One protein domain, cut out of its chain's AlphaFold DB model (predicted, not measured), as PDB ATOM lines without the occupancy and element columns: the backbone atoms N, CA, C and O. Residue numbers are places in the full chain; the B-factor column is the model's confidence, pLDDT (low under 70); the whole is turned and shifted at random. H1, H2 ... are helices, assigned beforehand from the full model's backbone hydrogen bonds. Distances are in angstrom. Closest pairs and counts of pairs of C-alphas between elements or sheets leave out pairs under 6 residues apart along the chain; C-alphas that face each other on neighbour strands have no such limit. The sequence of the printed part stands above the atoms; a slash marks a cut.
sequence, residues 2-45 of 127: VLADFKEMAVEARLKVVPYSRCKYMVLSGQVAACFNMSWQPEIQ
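Overview. This is residues 2 to 45 of the 127 residues of an uncharacterized protein of Pseudomonas stutzeri (UniProt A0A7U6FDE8). This is a loose piece with little regular structure: the longest helix, H2, has an unnamed stretch looping past it, and a second small helix, H1, lies at the far end of a long link. The printed part has 44 residues with two named helices, H1 then H2, and no named strand; the class is all helix, though the helices hold only 16 residues. It is only just loose, close to compact, with a radius of gyration of the C-alphas of 11.6 A, and elongated, spanning 32 by 20 by 17 A.

Arrangement. H2, residues 20 to 28, and H1, residues 2 to 8, are apart. In both, every O i to N i+4 pair is within hydrogen-bond range.

Along the chain. H2 measures 12.4 A from C-alpha 20 at (387.867, 286.298, 201.144) to C-alpha 28 at (378.103, 291.438, 206.875). H1 measures 10.3 A and begins with C-alpha 2 at (394.450, 301.260, 201.404).

Size, cuts and confidence. The C-alphas farthest apart, of Ala 10 and Pro 42, are 32.5 A apart. The link from H1 to H2, 11 residues, is long. Residues 29 to 45 have no named element. The printed part has no cut, and no printed residue has a pLDDT under 70.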
ATOM      1  N   VAL A   2     395.404 301.161 200.266       85.94
ATOM      2  CA  VAL A   2     394.450 301.260 201.404       85.94
ATOM      3  C   VAL A   2     394.995 301.973 202.654       85.94
ATOM      4  O   VAL A   2     394.413 302.953 203.098       85.94
ATOM      5  N   LEU A   3     396.119 301.518 203.226       90.88
ATOM      6  CA  LEU A   3     396.681 302.143 204.437       90.88
ATOM      7  C   LEU A   3     397.145 303.589 204.221       90.88
ATOM      8  O   LEU A   3     397.109 304.377 205.159       90.88
ATOM      9  N   ALA A   4     397.590 303.928 203.009       89.31
ATOM     10  CA  ALA A   4     397.990 305.292 202.685       89.31
ATOM     11  C   ALA A   4     396.758 306.206 202.651       89.31
ATOM     12  O   ALA A   4     396.765 307.238 203.309       89.31
ATOM     13  N   ASP A   5     395.676 305.769 202.003       87.38
ATOM     14  CA  ASP A   5     394.439 306.547 201.884       87.38
ATOM     15  C   ASP A   5     393.831 306.869 203.264       87.38
ATOM     16  O   ASP A   5     393.452 308.006 203.535       87.38
ATOM     17  N   PHE A   6     393.795 305.893 204.181       91.44
ATOM     18  CA  PHE A   6     393.319 306.131 205.551       91.44
ATOM     19  C   PHE A   6     394.260 307.031 206.362       91.44
ATOM     20  O   PHE A   6     393.790 307.844 207.160       91.44
ATOM     21  N   LYS A   7     395.577 306.937 206.135       94.06
ATOM     22  CA  LYS A   7     396.560 307.804 206.794       94.06
ATOM     23  C   LYS A   7     396.389 309.271 206.385       94.06
ATOM     24  O   LYS A   7     396.443 310.128 207.262       94.06
ATOM     25  N   GLU A   8     396.135 309.550 205.105       93.31
ATOM     26  CA  GLU A   8     395.824 310.906 204.612       93.31
ATOM     27  C   GLU A   8     394.579 311.499 205.295       93.31
ATOM     28  O   GLU A   8     394.483 312.705 205.502       93.31
ATOM     29  N   MET A   9     393.639 310.647 205.713       92.56
ATOM     30  CA  MET A   9     392.436 311.044 206.453       92.56
ATOM     31  C   MET A   9     392.629 311.088 207.977       92.56
ATOM     32  O   MET A   9     391.648 311.239 208.705       92.56
ATOM     33  N   ALA A  10     393.859 310.925 208.475       95.12
ATOM     34  CA  ALA A  10     394.172 310.798 209.901       95.12
ATOM     35  C   ALA A  10     393.387 309.675 210.616       95.12
ATOM     36  O   ALA A  10     393.097 309.761 211.809       95.12
ATOM     37  N   VAL A  11     393.055 308.601 209.892       94.12
ATOM     38  CA  VAL A  11     392.377 307.416 210.430       94.12
ATOM     39  C   VAL A  11     393.390 306.285 210.603       94.12
ATOM     40  O   VAL A  11     394.049 305.867 209.650       94.12
ATOM     41  N   GLU A  12     393.489 305.735 211.815       94.19
ATOM     42  CA  GLU A  12     394.280 304.526 212.056       94.19
ATOM     43  C   GLU A  12     393.538 303.300 211.501       94.19
ATOM     44  O   GLU A  12     392.550 302.832 212.066       94.19
ATOM     45  N   ALA A  13     394.029 302.759 210.387       93.25
ATOM     46  CA  ALA A  13     393.533 301.515 209.814       93.25
ATOM     47  C   ALA A  13     394.474 300.347 210.132       93.25
ATOM     48  O   ALA A  13     395.698 300.466 210.062       93.25
ATOM     49  N   ARG A  14     393.894 299.178 210.419       94.31
ATOM     50  CA  ARG A  14     394.624 297.916 210.600       94.31
ATOM     51  C   ARG A  14     394.134 296.898 209.585       94.31
ATOM     52  O   ARG A  14     392.932 296.702 209.431       94.31
ATOM     53  N   LEU A  15     395.068 296.238 208.906       94.12
ATOM     54  CA  LEU A  15     394.752 295.170 207.962       94.12
ATOM     55  C   LEU A  15     394.948 293.808 208.623       94.12
ATOM     56  O   LEU A  15     395.920 293.586 209.344       94.12
ATOM     57  N   LYS A  16     394.036 292.881 208.334       94.12
ATOM     58  CA  LYS A  16     394.129 291.479 208.736       94.12
ATOM     59  C   LYS A  16     393.914 290.600 207.514       94.12
ATOM     60  O   LYS A  16     392.903 290.733 206.832       94.12
ATOM     61  N   VAL A  17     394.845 289.683 207.266       92.00
ATOM     62  CA  VAL A  17     394.726 288.714 206.172       92.00
ATOM     63  C   VAL A  17     393.854 287.546 206.625       92.00
ATOM     64  O   VAL A  17     394.130 286.906 207.640       92.00
ATOM     65  N   VAL A  18     392.790 287.277 205.874       91.31
ATOM     66  CA  VAL A  18     391.879 286.139 206.048       91.31
ATOM     67  C   VAL A  18     391.372 285.691 204.669       91.31
ATOM     68  O   VAL A  18     391.454 286.479 203.724       91.31
ATOM     69  N   PRO A  19     390.821 284.471 204.522       89.50
ATOM     70  CA  PRO A  19     390.131 284.079 203.294       89.50
ATOM     71  C   PRO A  19     389.019 285.066 202.931       89.50
ATOM     72  O   PRO A  19     388.331 285.580 203.816       89.50
ATOM     73  N   TYR A  20     388.817 285.300 201.637       90.00
ATOM     74  CA  TYR A  20     387.867 286.298 201.144       90.00
ATOM     75  C   TYR A  20     386.438 286.083 201.661       90.00
ATOM     76  O   TYR A  20     385.831 286.997 202.213       90.00
ATOM     77  N   SER A  21     385.939 284.847 201.598       89.44
ATOM     78  CA  SER A  21     384.624 284.469 202.135       89.44
ATOM     79  C   SER A  21     384.467 284.829 203.615       89.44
ATOM     80  O   SER A  21     383.438 285.355 204.041       89.44
ATOM     81  N   ARG A  22     385.529 284.632 204.407       91.94
ATOM     82  CA  ARG A  22     385.567 285.025 205.819       91.94
ATOM     83  C   ARG A  22     385.555 286.544 205.977       91.94
ATOM     84  O   ARG A  22     384.835 287.048 206.828       91.94
ATOM     85  N   CYS A  23     386.324 287.265 205.171       93.88
ATOM     86  CA  CYS A  23     386.351 288.727 205.162       93.88
ATOM     87  C   CYS A  23     384.960 289.315 204.867       93.88
ATOM     88  O   CYS A  23     384.467 290.149 205.626       93.88
ATOM     89  N   LYS A  24     384.280 288.800 203.836       92.06
ATOM     90  CA  LYS A  24     382.913 289.179 203.456       92.06
ATOM     91  C   LYS A  24     381.903 288.915 204.575       92.06
ATOM     92  O   LYS A  24     381.140 289.808 204.941       92.06
ATOM     93  N   TYR A  25     381.958 287.735 205.195       92.25
ATOM     94  CA  TYR A  25     381.134 287.416 206.365       92.25
ATOM     95  C   TYR A  25     381.382 288.372 207.543       92.25
ATOM     96  O   TYR A  25     380.437 288.830 208.188       92.25
ATOM     97  N   MET A  26     382.644 288.704 207.829       95.31
ATOM     98  CA  MET A  26     382.999 289.625 208.913       95.31
ATOM     99  C   MET A  26     382.450 291.040 208.675       95.31
ATOM    100  O   MET A  26     382.071 291.698 209.639       95.31
ATOM    101  N   VAL A  27     382.359 291.503 207.422       94.81
ATOM    102  CA  VAL A  27     381.700 292.783 207.100       94.81
ATOM    103  C   VAL A  27     380.191 292.682 207.302       94.81
ATOM    104  O   VAL A  27     379.609 293.523 207.982       94.81
ATOM    105  N   LEU A  28     379.555 291.637 206.766       92.69
ATOM    106  CA  LEU A  28     378.103 291.438 206.875       92.69
ATOM    107  C   LEU A  28     377.621 291.297 208.326       92.69
ATOM    108  O   LEU A  28     376.501 291.687 208.641       92.69
ATOM    109  N   SER A  29     378.464 290.752 209.202       94.50
ATOM    110  CA  SER A  29     378.198 290.611 210.640       94.50
ATOM    111  C   SER A  29     378.663 291.809 211.479       94.50
ATOM    112  O   SER A  29     378.516 291.784 212.698       94.50
ATOM    113  N   GLY A  30     379.237 292.847 210.859       93.88
ATOM    114  CA  GLY A  30     379.710 294.052 211.550       93.88
ATOM    115  C   GLY A  30     380.983 293.865 212.386       93.88
ATOM    116  O   GLY A  30     381.326 294.738 213.178       93.88
ATOM    117  N   GLN A  31     381.705 292.752 212.225       96.38
ATOM    118  CA  GLN A  31     382.960 292.483 212.940       96.38
ATOM    119  C   GLN A  31     384.141 293.309 212.410       96.38
ATOM    120  O   GLN A  31     385.104 293.545 213.139       96.38
ATOM    121  N   VAL A  32     384.102 293.716 211.137       95.62
ATOM    122  CA  VAL A  32     385.087 294.618 210.518       95.62
ATOM    123  C   VAL A  32     384.380 295.654 209.653       95.62
ATOM    124  O   VAL A  32     383.308 295.396 209.115       95.62
ATOM    125  N   ALA A  33     385.005 296.821 209.485       92.50
ATOM    126  CA  ALA A  33     384.415 297.934 208.742       92.50
ATOM    127  C   ALA A  33     384.361 297.704 207.222       92.50
ATOM    128  O   ALA A  33     383.466 298.213 206.553       92.50
ATOM    129  N   ALA A  34     385.332 296.977 206.662       92.44
ATOM    130  CA  ALA A  34     385.440 296.773 205.223       92.44
ATOM    131  C   ALA A  34     386.192 295.485 204.878       92.44
ATOM    132  O   ALA A  34     387.047 295.021 205.635       92.44
ATOM    133  N   CYS A  35     385.898 294.961 203.688       92.50
ATOM    134  CA  CYS A  35     386.647 293.894 203.048       92.50
ATOM    135  C   CYS A  35     387.253 294.419 201.746       92.50
ATOM    136  O   CYS A  35     386.547 294.995 200.916       92.50
ATOM    137  N   PHE A  36     388.565 294.259 201.574       89.38
ATOM    138  CA  PHE A  36     389.239 294.726 200.366       89.38
ATOM    139  C   PHE A  36     388.782 293.925 199.137       89.38
ATOM    140  O   PHE A  36     388.627 292.710 199.219       89.38
ATOM    141  N   ASN A  37     388.612 294.617 198.005       87.94
ATOM    142  CA  ASN A  37     388.154 294.065 196.721       87.94
ATOM    143  C   ASN A  37     386.695 293.559 196.695       87.94
ATOM    144  O   ASN A  37     386.285 292.892 195.749       87.94
ATOM    145  N   MET A  38     385.885 293.899 197.705       90.00
ATOM    146  CA  MET A  38     384.474 293.523 197.700       90.00
ATOM    147  C   MET A  38     383.674 294.348 196.691       90.00
ATOM    148  O   MET A  38     383.722 295.580 196.697       90.00
ATOM    149  N   SER A  39     382.930 293.652 195.834       89.44
ATOM    150  CA  SER A  39     382.126 294.247 194.765       89.44
ATOM    151  C   SER A  39     380.631 294.190 195.082       89.44
ATOM    152  O   SER A  39     380.191 293.494 195.996       89.44
ATOM    153  N   TRP A  40     379.830 294.967 194.348       87.81
ATOM    154  CA  TRP A  40     378.383 294.983 194.552       87.81
ATOM    155  C   TRP A  40     377.744 293.646 194.157       87.81
ATOM    156  O   TRP A  40     378.026 293.111 193.087       87.81
ATOM    157  N   GLN A  41     376.829 293.162 195.000       85.25
ATOM    158  CA  GLN A  41     375.911 292.061 194.715       85.25
ATOM    159  C   GLN A  41     374.537 292.329 195.345       85.25
ATOM    160  O   GLN A  41     374.450 293.060 196.337       85.25
ATOM    161  N   PRO A  42     373.461 291.691 194.849       87.75
ATOM    162  CA  PRO A  42     372.124 291.839 195.429       87.75
ATOM    163  C   PRO A  42     372.066 291.545 196.937       87.75
ATOM    164  O   PRO A  42     371.393 292.241 197.690       87.75
ATOM    165  N   GLU A  43     372.820 290.554 197.410       85.31
ATOM    166  CA  GLU A  43     372.821 290.112 198.812       85.31
ATOM    167  C   GLU A  43     373.314 291.159 199.825       85.31
ATOM    168  O   GLU A  43     372.948 291.079 201.006       85.31
ATOM    169  N   ILE A  44     374.108 292.139 199.373       89.56
ATOM    170  CA  ILE A  44     374.646 293.220 200.211       89.56
ATOM    171  C   ILE A  44     373.809 294.504 200.133       89.56
ATOM    172  O   ILE A  44     374.097 295.473 200.844       89.56
ATOM    173  N   GLN A  45     372.768 294.531 199.292       91.12
ATOM    174  CA  GLN A  45     371.893 295.688 199.133       91.12
ATOM    175  C   GLN A  45     371.240 296.062 200.468       91.12
ATOM    176  O   GLN A  45     370.663 295.225 201.159       91.12
TER     177      GLN A  45